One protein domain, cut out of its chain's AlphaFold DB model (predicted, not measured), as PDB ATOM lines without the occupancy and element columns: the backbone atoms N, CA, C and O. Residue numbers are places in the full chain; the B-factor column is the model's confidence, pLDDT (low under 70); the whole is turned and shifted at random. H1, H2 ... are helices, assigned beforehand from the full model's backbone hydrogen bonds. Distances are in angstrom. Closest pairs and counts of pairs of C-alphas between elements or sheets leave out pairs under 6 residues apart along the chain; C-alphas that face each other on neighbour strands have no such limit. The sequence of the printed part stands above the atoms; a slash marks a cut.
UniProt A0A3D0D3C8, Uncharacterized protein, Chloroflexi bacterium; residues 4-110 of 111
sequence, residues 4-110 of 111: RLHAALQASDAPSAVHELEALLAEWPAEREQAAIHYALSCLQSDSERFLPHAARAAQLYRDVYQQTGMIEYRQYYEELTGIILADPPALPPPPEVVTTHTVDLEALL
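AT A GLANCE: This is residues 4 to 110 of the 111 residues of an uncharacterized protein of Chloroflexi bacterium (UniProt A0A3D0D3C8). The longest helix, H4, packs with H3 and H5 in an up-and-down bundle, H2 packs on H3, and residues 93 to 110 stick out as a long tail. The 107 printed residues, all helix in class, hold H1 to H5 in order and no named strand. The whole is extended, radius of gyration of the C-alphas 20.2 A, spanning 63 by 37 by 20 A.

IN THESE COORDINATES: H4, residues 52 to 69, is 26.0 A long from C-alpha 52 at (368.959, 384.942, 214.881). H3 is residues 31 to 44, 20.3 A; H5, 72 to 82, ends at (367.003, 396.159, 215.918). H2 is residues 14 to 27, 20.2 A; H1, 4 to 11.

HOW THE PARTS SIT: H4 touches H3, closest C-alphas Ala 35 and Ala 58, 4.6 A, and H5, Ala 59 and Tyr 78, 5.1 A. H2 touches H3, Leu 21 and Ile 37, 6.2 A. Every O i to N i+4 pair is within hydrogen-bond range except in H2, 9 of 10.

THE WHOLE: The printed part has no cut. Residues 4 to 12, 45 to 47, 92, 98 to 104 and 108 to 109 have pLDDT under 70.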
ATOM      1  N   ARG A   4     357.058 384.105 235.759       57.03
ATOM      2  CA  ARG A   4     357.461 382.738 235.403       57.03
ATOM      3  C   ARG A   4     358.636 382.681 234.426       57.03
ATOM      4  O   ARG A   4     359.492 381.823 234.581       57.03
ATOM      5  N   LEU A   5     358.714 383.620 233.480       64.00
ATOM      6  CA  LEU A   5     359.832 383.704 232.536       64.00
ATOM      7  C   LEU A   5     361.133 384.060 233.267       64.00
ATOM      8  O   LEU A   5     362.184 383.495 232.994       64.00
ATOM      9  N   HIS A   6     361.043 384.967 234.242       64.44
ATOM     10  CA  HIS A   6     362.188 385.349 235.065       64.44
ATOM     11  C   HIS A   6     362.646 384.198 235.971       64.44
ATOM     12  O   HIS A   6     363.842 383.989 236.138       64.44
ATOM     13  N   ALA A   7     361.701 383.420 236.508       59.72
ATOM     14  CA  ALA A   7     362.008 382.236 237.304       59.72
ATOM     15  C   ALA A   7     362.720 381.144 236.483       59.72
ATOM     16  O   ALA A   7     363.725 380.614 236.948       59.72
ATOM     17  N   ALA A   8     362.255 380.862 235.260       61.88
ATOM     18  CA  ALA A   8     362.895 379.892 234.361       61.88
ATOM     19  C   ALA A   8     364.324 380.319 233.971       61.88
ATOM     20  O   ALA A   8     365.253 379.518 233.991       61.88
ATOM     21  N   LEU A   9     364.530 381.613 233.701       65.12
ATOM     22  CA  LEU A   9     365.848 382.153 233.346       65.12
ATOM     23  C   LEU A   9     366.858 382.161 234.508       65.12
ATOM     24  O   LEU A   9     368.058 382.172 234.251       65.12
ATOM     25  N   GLN A  10     366.413 382.175 235.770       65.19
ATOM     26  CA  GLN A  10     367.312 382.210 236.935       65.19
ATOM     27  C   GLN A  10     367.690 380.830 237.495       65.19
ATOM     28  O   GLN A  10     368.632 380.745 238.283       65.19
ATOM     29  N   ALA A  11     366.977 379.764 237.125       59.28
ATOM     30  CA  ALA A  11     367.144 378.442 237.736       59.28
ATOM     31  C   ALA A  11     367.899 377.421 236.865       59.28
ATOM     32  O   ALA A  11     368.300 376.379 237.383       59.28
ATOM     33  N   SER A  12     368.109 377.710 235.578       60.97
ATOM     34  CA  SER A  12     368.465 376.689 234.586       60.97
ATOM     35  C   SER A  12     369.821 376.945 233.923       60.97
ATOM     36  O   SER A  12     370.220 378.088 233.689       60.97
ATOM     37  N   ASP A  13     370.544 375.869 233.595       75.12
ATOM     38  CA  ASP A  13     371.672 375.961 232.667       75.12
ATOM     39  C   ASP A  13     371.171 376.347 231.260       75.12
ATOM     40  O   ASP A  13     370.004 376.145 230.917       75.12
ATOM     41  N   ALA A  14     372.032 376.964 230.440       72.56
ATOM     42  CA  ALA A  14     371.617 377.522 229.147       72.56
ATOM     43  C   ALA A  14     370.876 376.513 228.234       72.56
ATOM     44  O   ALA A  14     369.881 376.904 227.620       72.56
ATOM     45  N   PRO A  15     371.273 375.225 228.149       78.06
ATOM     46  CA  PRO A  15     370.532 374.230 227.373       78.06
ATOM     47  C   PRO A  15     369.134 373.928 227.929       78.06
ATOM     48  O   PRO A  15     368.187 373.835 227.146       78.06
ATOM     49  N   SER A  16     368.982 373.796 229.252       81.81
ATOM     50  CA  SER A  16     367.672 373.525 229.865       81.81
ATOM     51  C   SER A  16     366.740 374.726 229.734       81.81
ATOM     52  O   SER A  16     365.572 374.559 229.388       81.81
ATOM     53  N   ALA A  17     367.269 375.943 229.892       82.25
ATOM     54  CA  ALA A  17     366.508 377.172 229.688       82.25
ATOM     55  C   ALA A  17     365.964 377.279 228.252       82.25
ATOM     56  O   ALA A  17     364.799 377.617 228.057       82.25
ATOM     57  N   VAL A  18     366.773 376.944 227.238       86.44
ATOM     58  CA  VAL A  18     366.311 376.915 225.838       86.44
ATOM     59  C   VAL A  18     365.182 375.903 225.656       86.44
ATOM     60  O   VAL A  18     364.170 376.238 225.045       86.44
ATOM     61  N   HIS A  19     365.322 374.697 226.211       86.62
ATOM     62  CA  HIS A  19     364.297 373.660 226.090       86.62
ATOM     63  C   HIS A  19     362.965 374.073 226.738       86.62
ATOM     64  O   HIS A  19     361.903 373.898 226.140       86.62
ATOM     65  N   GLU A  20     363.013 374.668 227.933       87.62
ATOM     66  CA  GLU A  20     361.823 375.185 228.617       87.62
ATOM     67  C   GLU A  20     361.150 376.314 227.825       87.62
ATOM     68  O   GLU A  20     359.930 376.326 227.669       87.62
ATOM     69  N   LEU A  21     361.932 377.246 227.276       88.31
ATOM     70  CA  LEU A  21     361.408 378.345 226.464       88.31
ATOM     71  C   LEU A  21     360.787 377.852 225.150       88.31
ATOM     72  O   LEU A  21     359.732 378.344 224.752       88.31
ATOM     73  N   GLU A  22     361.397 376.866 224.489       89.38
ATOM     74  CA  GLU A  22     360.821 376.222 223.302       89.38
ATOM     75  C   GLU A  22     359.490 375.521 223.635       89.38
ATOM     76  O   GLU A  22     358.538 375.622 222.859       89.38
ATOM     77  N   ALA A  23     359.376 374.877 224.802       90.50
ATOM     78  CA  ALA A  23     358.116 374.285 225.256       90.50
ATOM     79  C   ALA A  23     357.034 375.352 225.519       90.50
ATOM     80  O   ALA A  23     355.882 375.187 225.107       90.50
ATOM     81  N   LEU A  24     357.409 376.480 226.132       90.12
ATOM     82  CA  LEU A  24     356.490 377.590 226.401       90.12
ATOM     83  C   LEU A  24     355.928 378.229 225.122       90.12
ATOM     84  O   LEU A  24     354.788 378.691 225.141       90.12
ATOM     85  N   LEU A  25     356.664 378.216 224.001       90.12
ATOM     86  CA  LEU A  25     356.142 378.700 222.711       90.12
ATOM     87  C   LEU A  25     354.913 377.912 222.238       90.12
ATOM     88  O   LEU A  25     354.026 378.486 221.606       90.12
ATOM     89  N   ALA A  26     354.861 376.610 222.527       88.88
ATOM     90  CA  ALA A  26     353.729 375.763 222.159       88.88
ATOM     91  C   ALA A  26     352.539 375.945 223.111       88.88
ATOM     92  O   ALA A  26     351.386 375.835 222.694       88.88
ATOM     93  N   GLU A  27     352.814 376.221 224.384       92.06
ATOM     94  CA  GLU A  27     351.779 376.358 225.405       92.06
ATOM     95  C   GLU A  27     351.102 377.734 225.357       92.06
ATOM     96  O   GLU A  27     349.904 377.839 225.629       92.06
ATOM     97  N   TRP A  28     351.855 378.800 225.060       90.44
ATOM     98  CA  TRP A  28     351.394 380.184 225.220       90.44
ATOM     99  C   TRP A  28     351.282 380.890 223.857       90.44
ATOM    100  O   TRP A  28     352.258 381.455 223.358       90.44
ATOM    101  N   PRO A  29     350.086 380.894 223.236       89.19
ATOM    102  CA  PRO A  29     349.908 381.381 221.869       89.19
ATOM    103  C   PRO A  29     349.752 382.903 221.753       89.19
ATOM    104  O   PRO A  29     349.711 383.429 220.644       89.19
ATOM    105  N   ALA A  30     349.597 383.617 222.867       90.12
ATOM    106  CA  ALA A  30     349.313 385.044 222.847       90.12
ATOM    107  C   ALA A  30     350.554 385.869 222.443       90.12
ATOM    108  O   ALA A  30     351.684 385.560 222.817       90.12
ATOM    109  N   GLU A  31     350.339 386.924 221.646       89.06
ATOM    110  CA  GLU A  31     351.413 387.666 220.960       89.06
ATOM    111  C   GLU A  31     352.439 388.268 221.929       89.06
ATOM    112  O   GLU A  31     353.638 388.263 221.654       89.06
ATOM    113  N   ARG A  32     351.979 388.756 223.089       89.00
ATOM    114  CA  ARG A  32     352.837 389.379 224.109       89.00
ATOM    115  C   ARG A  32     353.752 388.351 224.765       89.00
ATOM    116  O   ARG A  32     354.933 388.618 224.984       89.00
ATOM    117  N   GLU A  33     353.200 387.189 225.086       90.88
ATOM    118  CA  GLU A  33     353.911 386.052 225.652       90.88
ATOM    119  C   GLU A  33     354.921 385.503 224.644       90.88
ATOM    120  O   GLU A  33     356.095 385.354 224.987       90.88
ATOM    121  N   GLN A  34     354.510 385.304 223.389       93.94
ATOM    122  CA  GLN A  34     355.412 384.865 222.324       93.94
ATOM    123  C   GLN A  34     356.565 385.850 222.106       93.94
ATOM    124  O   GLN A  34     357.712 385.414 221.992       93.94
ATOM    125  N   ALA A  35     356.301 387.163 222.098       93.06
ATOM    126  CA  ALA A  35     357.342 388.182 221.950       93.06
ATOM    127  C   ALA A  35     358.402 388.060 223.051       93.06
ATOM    128  O   ALA A  35     359.599 388.031 222.765       93.06
ATOM    129  N   ALA A  36     357.957 387.912 224.302       91.56
ATOM    130  CA  ALA A  36     358.841 387.778 225.453       91.56
ATOM    131  C   ALA A  36     359.661 386.476 225.426       91.56
ATOM    132  O   ALA A  36     360.838 386.488 225.787       91.56
ATOM    133  N   ILE A  37     359.069 385.364 224.981       92.38
ATOM    134  CA  ILE A  37     359.765 384.073 224.888       92.38
ATOM    135  C   ILE A  37     360.810 384.098 223.763       92.38
ATOM    136  O   ILE A  37     361.957 383.707 223.982       92.38
ATOM    137  N   HIS A  38     360.461 384.610 222.576       93.00
ATOM    138  CA  HIS A  38     361.421 384.785 221.480       93.00
ATOM    139  C   HIS A  38     362.557 385.743 221.859       93.00
ATOM    140  O   HIS A  38     363.715 385.476 221.542       93.00
ATOM    141  N   TYR A  39     362.245 386.816 222.587       91.38
ATOM    142  CA  TYR A  39     363.247 387.734 223.118       91.38
ATOM    143  C   TYR A  39     364.222 387.014 224.059       91.38
ATOM    144  O   TYR A  39     365.432 387.058 223.842       91.38
ATOM    145  N   ALA A  40     363.705 386.266 225.036       90.00
ATOM    146  CA  ALA A  40     364.527 385.502 225.972       90.00
ATOM    147  C   ALA A  40     365.432 384.484 225.257       90.00
ATOM    148  O   ALA A  40     366.618 384.393 225.568       90.00
ATOM    149  N   LEU A  41     364.901 383.777 224.252       89.19
ATOM    150  CA  LEU A  41     365.676 382.852 223.418       89.19
ATOM    151  C   LEU A  41     366.813 383.559 222.668       89.19
ATOM    152  O   LEU A  41     367.901 383.001 222.563       89.19
ATOM    153  N   SER A  42     366.596 384.790 222.196       88.50
ATOM    154  CA  SER A  42     367.650 385.570 221.534       88.50
ATOM    155  C   SER A  42     368.753 386.035 222.492       88.50
ATOM    156  O   SER A  42     369.919 386.060 222.108       88.50
ATOM    157  N   CYS A  43     368.414 386.336 223.751       85.00
ATOM    158  CA  CYS A  43     369.380 386.787 224.755       85.00
ATOM    159  C   CYS A  43     370.281 385.661 225.289       85.00
ATOM    160  O   CYS A  43     371.387 385.937 225.746       85.00
ATOM    161  N   LEU A  44     369.820 384.405 225.275       80.00
ATOM    162  CA  LEU A  44     370.569 383.286 225.859       80.00
ATOM    163  C   LEU A  44     371.818 382.903 225.052       80.00
ATOM    164  O   LEU A  44     372.784 382.420 225.642       80.00
ATOM    165  N   GLN A  45     371.818 383.104 223.730       68.88
ATOM    166  CA  GLN A  45     372.971 382.834 222.862       68.88
ATOM    167  C   GLN A  45     372.989 383.769 221.645       68.88
ATOM    168  O   GLN A  45     372.687 383.363 220.522       68.88
ATOM    169  N   SER A  46     373.397 385.019 221.868       63.41
ATOM    170  CA  SER A  46     373.434 386.077 220.846       63.41
ATOM    171  C   SER A  46     374.357 385.796 219.648       63.41
ATOM    172  O   SER A  46     374.221 386.452 218.623       63.41
ATOM    173  N   ASP A  47     375.281 384.834 219.763       66.19
ATOM    174  CA  ASP A  47     376.321 384.535 218.759       66.19
ATOM    175  C   ASP A  47     376.021 383.289 217.901       66.19
ATOM    176  O   ASP A  47     376.807 382.910 217.034       66.19
ATOM    177  N   SER A  48     374.895 382.602 218.141       71.44
ATOM    178  CA  SER A  48     374.539 381.411 217.364       71.44
ATOM    179  C   SER A  48     373.547 381.758 216.258       71.44
ATOM    180  O   SER A  48     372.456 382.263 216.528       71.44
ATOM    181  N   GLU A  49     373.865 381.382 215.017       81.12
ATOM    182  CA  GLU A  49     372.964 381.532 213.861       81.12
ATOM    183  C   GLU A  49     371.586 380.890 214.101       81.12
ATOM    184  O   GLU A  49     370.580 381.339 213.552       81.12
ATOM    185  N   ARG A  50     371.523 379.886 214.988       81.38
ATOM    186  CA  ARG A  50     370.281 379.245 215.437       81.38
ATOM    187  C   ARG A  50     369.293 380.224 216.084       81.38
ATOM    188  O   ARG A  50     368.091 380.026 215.935       81.38
ATOM    189  N   PHE A  51     369.766 381.253 216.790       81.94
ATOM    190  CA  PHE A  51     368.908 382.161 217.565       81.94
ATOM    191  C   PHE A  51     368.605 383.489 216.858       81.94
ATOM    192  O   PHE A  51     367.685 384.199 217.270       81.94
ATOM    193  N   LEU A  52     369.269 383.781 215.731       84.75
ATOM    194  CA  LEU A  52     368.959 384.942 214.881       84.75
ATOM    195  C   LEU A  52     367.471 385.034 214.476       84.75
ATOM    196  O   LEU A  52     366.904 386.128 214.555       84.75
ATOM    197  N   PRO A  53     366.779 383.932 214.108       91.19
ATOM    198  CA  PRO A  53     365.355 383.994 213.785       91.19
ATOM    199  C   PRO A  53     364.480 384.413 214.975       91.19
ATOM    200  O   PRO A  53     363.430 385.025 214.773       91.19
ATOM    201  N   HIS A  54     364.899 384.120 216.212       91.06
ATOM    202  CA  HIS A  54     364.145 384.498 217.409       91.06
ATOM    203  C   HIS A  54     364.195 386.009 217.647       91.06
ATOM    204  O   HIS A  54     363.154 386.595 217.936       91.06
ATOM    205  N   ALA A  55     365.346 386.654 217.428       90.06
ATOM    206  CA  ALA A  55     365.461 388.111 217.504       90.06
ATOM    207  C   ALA A  55     364.539 388.802 216.481       90.06
ATOM    208  O   ALA A  55     363.766 389.694 216.833       90.06
ATOM    209  N   ALA A  56     364.547 388.331 215.228       92.50
ATOM    210  CA  ALA A  56     363.680 388.865 214.177       92.50
ATOM    211  C   ALA A  56     362.187 388.680 214.506       92.50
ATOM    212  O   ALA A  56     361.384 389.599 214.322       92.50
ATOM    213  N   ARG A  57     361.810 387.506 215.032       95.12
ATOM    214  CA  ARG A  57     360.422 387.217 215.406       95.12
ATOM    215  C   ARG A  57     359.958 388.048 216.603       95.12
ATOM    216  O   ARG A  57     358.846 388.570 216.567       95.12
ATOM    217  N   ALA A  58     360.800 388.207 217.623       94.44
ATOM    218  CA  ALA A  58     360.513 389.063 218.771       94.44
ATOM    219  C   ALA A  58     360.334 390.526 218.346       94.44
ATOM    220  O   ALA A  58     359.356 391.155 218.741       94.44
ATOM    221  N   ALA A  59     361.216 391.045 217.485       93.94
ATOM    222  CA  ALA A  59     361.109 392.406 216.969       93.94
ATOM    223  C   ALA A  59     359.793 392.620 216.208       93.94
ATOM    224  O   ALA A  59     359.091 393.603 216.442       93.94
ATOM    225  N   GLN A  60     359.408 391.680 215.341       95.62
ATOM    226  CA  GLN A  60     358.123 391.760 214.648       95.62
ATOM    227  C   GLN A  60     356.952 391.832 215.637       95.62
ATOM    228  O   GLN A  60     356.139 392.749 215.553       95.62
ATOM    229  N   LEU A  61     356.901 390.916 216.607       95.38
ATOM    230  CA  LEU A  61     355.811 390.875 217.581       95.38
ATOM    231  C   LEU A  61     355.774 392.136 218.455       95.38
ATOM    232  O   LEU A  61     354.701 392.683 218.689       95.38
ATOM    233  N   TYR A  62     356.921 392.654 218.900       94.38
ATOM    234  CA  TYR A  62     356.955 393.897 219.672       94.38
ATOM    235  C   TYR A  62     356.481 395.106 218.871       94.38
ATOM    236  O   TYR A  62     355.768 395.950 219.418       94.38
ATOM    237  N   ARG A  63     356.802 395.176 217.576       93.56
ATOM    238  CA  ARG A  63     356.253 396.207 216.693       93.56
ATOM    239  C   ARG A  63     354.732 396.101 216.594       93.56
ATOM    240  O   ARG A  63     354.057 397.118 216.738       93.56
ATOM    241  N   ASP A  64     354.209 394.900 216.369       92.62
ATOM    242  CA  ASP A  64     352.772 394.674 216.193       92.62
ATOM    243  C   ASP A  64     352.002 395.018 217.481       92.62
ATOM    244  O   ASP A  64     351.033 395.783 217.456       92.62
ATOM    245  N   VAL A  65     352.492 394.565 218.637       91.56
ATOM    246  CA  VAL A  65     351.894 394.883 219.943       91.56
ATOM    247  C   VAL A  65     352.006 396.379 220.263       91.56
ATOM    248  O   VAL A  65     351.066 396.968 220.808       91.56
ATOM    249  N   TYR A  66     353.120 397.031 219.917       91.56
ATOM    250  CA  TYR A  66     353.278 398.476 220.102       91.56
ATOM    251  C   TYR A  66     352.262 399.267 219.275       91.56
ATOM    252  O   TYR A  66     351.643 400.193 219.794       91.56
ATOM    253  N   GLN A  67     352.024 398.874 218.024       89.56
ATOM    254  CA  GLN A  67     351.026 399.522 217.168       89.56
ATOM    255  C   GLN A  67     349.603 399.396 217.722       89.56
ATOM    256  O   GLN A  67     348.803 400.316 217.565       89.56
ATOM    257  N   GLN A  68     349.289 398.282 218.386       88.31
ATOM    258  CA  GLN A  68     347.973 398.058 218.987       88.31
ATOM    259  C   GLN A  68     347.783 398.801 220.319       88.31
ATOM    260  O   GLN A  68     346.671 399.208 220.645       88.31
ATOM    261  N   THR A  69     348.844 398.929 221.121       87.62
ATOM    262  CA  THR A  69     348.735 399.345 222.533       87.62
ATOM    263  C   THR A  69     349.341 400.709 222.840       87.62
ATOM    264  O   THR A  69     348.984 401.316 223.846       87.62
ATOM    265  N   GLY A  70     350.294 401.173 222.029       86.56
ATOM    266  CA  GLY A  70     351.094 402.367 222.296       86.56
ATOM    267  C   GLY A  70     352.027 402.263 223.510       86.56
ATOM    268  O   GLY A  70     352.606 403.270 223.908       86.56
ATOM    269  N   MET A  71     352.183 401.078 224.115       88.31
ATOM    270  CA  MET A  71     352.987 400.896 225.331       88.31
ATOM    271  C   MET A  71     354.488 401.020 225.040       88.31
ATOM    272  O   MET A  71     355.043 400.284 224.222       88.31
ATOM    273  N   ILE A  72     355.151 401.948 225.733       89.44
ATOM    274  CA  ILE A  72     356.542 402.357 225.476       89.44
ATOM    275  C   ILE A  72     357.524 401.195 225.657       89.44
ATOM    276  O   ILE A  72     358.523 401.120 224.941       89.44
ATOM    277  N   GLU A  73     357.231 400.262 226.558       89.88
ATOM    278  CA  GLU A  73     358.076 399.101 226.830       89.88
ATOM    279  C   GLU A  73     358.316 398.268 225.560       89.88
ATOM    280  O   GLU A  73     359.430 397.818 225.308       89.88
ATOM    281  N   TYR A  74     357.307 398.121 224.697       90.06
ATOM    282  CA  TYR A  74     357.449 397.361 223.449       90.06
ATOM    283  C   TYR A  74     358.294 398.088 222.401       90.06
ATOM    284  O   TYR A  74     359.024 397.447 221.645       90.06
ATOM    285  N   ARG A  75     358.267 399.424 222.394       91.75
ATOM    286  CA  ARG A  75     359.178 400.230 221.572       91.75
ATOM    287  C   ARG A  75     360.625 400.085 222.039       91.75
ATOM    288  O   ARG A  75     361.503 399.984 221.191       91.75
ATOM    289  N   GLN A  76     360.860 400.044 223.350       92.25
ATOM    290  CA  GLN A  76     362.198 399.854 223.918       92.25
ATOM    291  C   GLN A  76     362.772 398.483 223.548       92.25
ATOM    292  O   GLN A  76     363.892 398.415 223.054       92.25
ATOM    293  N   TYR A  77     361.996 397.404 223.691       91.88
ATOM    294  CA  TYR A  77     362.465 396.071 223.294       91.88
ATOM    295  C   TYR A  77     362.697 395.942 221.784       91.88
ATOM    296  O   TYR A  77     363.622 395.254 221.359       91.88
ATOM    297  N   TYR A  78     361.879 396.603 220.961       92.19
ATOM    298  CA  TYR A  78     362.114 396.665 219.520       92.19
ATOM    299  C   TYR A  78     363.435 397.375 219.196       92.19
ATOM    300  O   TYR A  78     364.243 396.857 218.428       92.19
ATOM    301  N   GLU A  79     363.676 398.532 219.816       94.00
ATOM    302  CA  GLU A  79     364.916 399.290 219.656       94.00
ATOM    303  C   GLU A  79     366.138 398.490 220.124       94.00
ATOM    304  O   GLU A  79     367.148 398.481 219.428       94.00
ATOM    305  N   GLU A  80     366.045 397.763 221.237       91.50
ATOM    306  CA  GLU A  80     367.131 396.910 221.732       91.50
ATOM    307  C   GLU A  80     367.486 395.790 220.739       91.50
ATOM    308  O   GLU A  80     368.661 395.516 220.500       91.50
ATOM    309  N   LEU A  81     366.478 395.179 220.111       89.81
ATOM    310  CA  LEU A  81     366.675 394.091 219.152       89.81
ATOM    311  C   LEU A  81     367.175 394.558 217.780       89.81
ATOM    312  O   LEU A  81     367.899 393.815 217.116       89.81
ATOM    313  N   THR A  82     366.751 395.734 217.309       91.19
ATOM    314  CA  THR A  82     367.003 396.159 215.918       91.19
ATOM    315  C   THR A  82     367.842 397.427 215.787       91.19
ATOM    316  O   THR A  82     368.225 397.777 214.672       91.19
ATOM    317  N   GLY A  83     368.059 398.168 216.872       91.50
ATOM    318  CA  GLY A  83     368.663 399.505 216.869       91.50
ATOM    319  C   GLY A  83     367.800 400.591 216.213       91.50
ATOM    320  O   GLY A  83     368.301 401.671 215.911       91.50
ATOM    321  N   ILE A  84     366.519 400.312 215.936       91.81
ATOM    322  CA  ILE A  84     365.616 401.232 215.228       91.81
ATOM    323  C   ILE A  84     364.551 401.727 216.195       91.81
ATOM    324  O   ILE A  84     363.872 400.944 216.846       91.81
ATOM    325  N   ILE A  85     364.346 403.037 216.212       90.62
ATOM    326  CA  ILE A  85     363.333 403.679 217.039       90.62
ATOM    327  C   ILE A  85     362.006 403.731 216.271       90.62
ATOM    328  O   ILE A  85     361.935 404.302 215.180       90.62
ATOM    329  N   LEU A  86     360.938 403.163 216.841       88.25
ATOM    330  CA  LEU A  86     359.584 403.303 216.290       88.25
ATOM    331  C   LEU A  86     359.042 404.720 216.532       88.25
ATOM    332  O   LEU A  86     359.315 405.335 217.565       88.25
ATOM    333  N   ALA A  87     358.272 405.240 215.575       86.88
ATOM    334  CA  ALA A  87     357.565 406.508 215.735       86.88
ATOM    335  C   ALA A  87     356.477 406.389 216.810       86.88
ATOM    336  O   ALA A  87     355.897 405.315 216.969       86.88
ATOM    337  N   ASP A  88     356.189 407.489 217.505       78.69
ATOM    338  CA  ASP A  88     355.138 407.515 218.523       78.69
ATOM    339  C   ASP A  88     353.770 407.133 217.930       78.69
ATOM    340  O   ASP A  88     353.486 407.460 216.767       78.69
ATOM    341  N   PRO A  89     352.908 406.435 218.697       74.94
ATOM    342  CA  PRO A  89     351.572 406.103 218.238       74.94
ATOM    343  C   PRO A  89     350.765 407.389 218.004       74.94
ATOM    344  O   PRO A  89     351.052 408.432 218.601       74.94
ATOM    345  N   PRO A  90     349.724 407.330 217.156       71.50
ATOM    346  CA  PRO A  90     348.814 408.454 216.996       71.50
ATOM    347  C   PRO A  90     348.225 408.865 218.352       71.50
ATOM    348  O   PRO A  90     347.973 408.023 219.216       71.50
ATOM    349  N   ALA A  91     348.005 410.170 218.529       73.00
ATOM    350  CA  ALA A  91     347.413 410.705 219.749       73.00
ATOM    351  C   ALA A  91     346.072 410.020 220.052       73.00
ATOM    352  O   ALA A  91     345.302 409.709 219.137       73.00
ATOM    353  N   LEU A  92     345.795 409.807 221.342       67.38
ATOM    354  CA  LEU A  92     344.516 409.258 221.778       67.38
ATOM    355  C   LEU A  92     343.366 410.125 221.240       67.38
ATOM    356  O   LEU A  92     343.491 411.357 221.219       67.38
ATOM    357  N   PRO A  93     342.244 409.510 220.821       70.50
ATOM    358  CA  PRO A  93     341.059 410.272 220.467       70.50
ATOM    359  C   PRO A  93     340.645 411.146 221.660       70.50
ATOM    360  O   PRO A  93     340.829 410.736 222.814       70.50
ATOM    361  N   PRO A  94     340.101 412.349 221.407       73.25
ATOM    362  CA  PRO A  94     339.620 413.204 222.480       73.25
ATOM    363  C   PRO A  94     338.600 412.430 223.331       73.25
ATOM    364  O   PRO A  94     337.825 411.640 222.780       73.25
ATOM    365  N   PRO A  95     338.599 412.620 224.663       73.56
ATOM    366  CA  PRO A  95     337.614 411.974 225.516       73.56
ATOM    367  C   PRO A  95     336.201 412.358 225.046       73.56
ATOM    368  O   PRO A  95     335.999 413.489 224.594       73.56
ATOM    369  N   PRO A  96     335.218 411.442 225.125       76.88
ATOM    370  CA  PRO A  96     333.840 411.774 224.789       76.88
ATOM    371  C   PRO A  96     333.368 412.960 225.643       76.88
ATOM    372  O   PRO A  96     333.679 413.028 226.830       76.88
ATOM    373  N   GLU A  97     332.588 413.870 225.051       72.31
ATOM    374  CA  GLU A  97     332.092 415.118 225.671       72.31
ATOM    375  C   GLU A  97     331.252 414.925 226.952       72.31
ATOM    376  O   GLU A  97     330.835 415.895 227.582       72.31
ATOM    377  N   VAL A  98     331.020 413.689 227.392       63.28
ATOM    378  CA  VAL A  98     330.246 413.380 228.594       63.28
ATOM    379  C   VAL A  98     331.186 413.063 229.756       63.28
ATOM    380  O   VAL A  98     331.324 411.920 230.183       63.28
ATOM    381  N   VAL A  99     331.804 414.106 230.304       58.88
ATOM    382  CA  VAL A  99     332.221 414.113 231.711       58.88
ATOM    383  C   VAL A  99     331.241 415.018 232.445       58.88
ATOM    384  O   VAL A  99     331.525 416.171 232.755       58.88
ATOM    385  N   THR A 100     330.039 414.504 232.706       57.62
ATOM    386  CA  THR A 100     329.245 415.025 233.816       57.62
ATOM    387  C   THR A 100     329.991 414.639 235.079       57.62
ATOM    388  O   THR A 100     329.876 413.513 235.568       57.62
ATOM    389  N   THR A 101     330.799 415.568 235.577       56.38
ATOM    390  CA  THR A 101     331.334 415.562 236.932       56.38
ATOM    391  C   THR A 101     330.137 415.623 237.879       56.38
ATOM    392  O   THR A 101     329.755 416.681 238.368       56.38
ATOM    393  N   HIS A 102     329.475 414.489 238.102       59.31
ATOM    394  CA  HIS A 102     328.672 414.333 239.295       59.31
ATOM    395  C   HIS A 102     329.683 414.358 240.431       59.31
ATOM    396  O   HIS A 102     330.446 413.413 240.619       59.31
ATOM    397  N   THR A 103     329.759 415.493 241.118       59.28
ATOM    398  CA  THR A 103     330.396 415.587 242.424       59.28
ATOM    399  C   THR A 103     329.751 414.518 243.288       59.28
ATOM    400  O   THR A 103     328.604 414.662 243.708       59.28
ATOM    401  N   VAL A 104     330.449 413.397 243.454       64.81
ATOM    402  CA  VAL A 104     330.063 412.367 244.406       64.81
ATOM    403  C   VAL A 104     330.202 413.021 245.769       64.81
ATOM    404  O   VAL A 104     331.307 413.352 246.193       64.81
ATOM    405  N   ASP A 105     329.066 413.275 246.404       70.88
ATOM    406  CA  ASP A 105     329.033 413.735 247.778       70.88
ATOM    407  C   ASP A 105     329.492 412.576 248.671       70.88
ATOM    408  O   ASP A 105     328.776 411.596 248.885       70.88
ATOM    409  N   LEU A 106     330.746 412.654 249.115       72.75
ATOM    410  CA  LEU A 106     331.368 411.640 249.961       72.75
ATOM    411  C   LEU A 106     330.754 411.620 251.368       72.75
ATOM    412  O   LEU A 106     330.801 410.573 252.011       72.75
ATOM    413  N   GLU A 107     330.151 412.721 251.838       73.31
ATOM    414  CA  GLU A 107     329.455 412.744 253.132       73.31
ATOM    415  C   GLU A 107     328.163 411.922 253.078       73.31
ATOM    416  O   GLU A 107     327.860 411.193 254.022       73.31
ATOM    417  N   ALA A 108     327.455 411.935 251.945       69.94
ATOM    418  CA  ALA A 108     326.256 411.120 251.735       69.94
ATOM    419  C   ALA A 108     326.534 409.601 251.669       69.94
ATOM    420  O   ALA A 108     325.615 408.805 251.848       69.94
ATOM    421  N   LEU A 109     327.780 409.188 251.410       67.44
ATOM    422  CA  LEU A 109     328.192 407.776 251.351       67.44
ATOM    423  C   LEU A 109     328.625 407.199 252.707       67.44
ATOM    424  O   LEU A 109     328.778 405.983 252.824       67.44
ATOM    425  N   LEU A 110     328.857 408.052 253.707       72.38
ATOM    426  CA  LEU A 110     329.337 407.662 255.037       72.38
ATOM    427  C   LEU A 110     328.257 407.772 256.131       72.38
ATOM    428  O   LEU A 110     328.564 407.504 257.294       72.38
TER     429      LEU A 110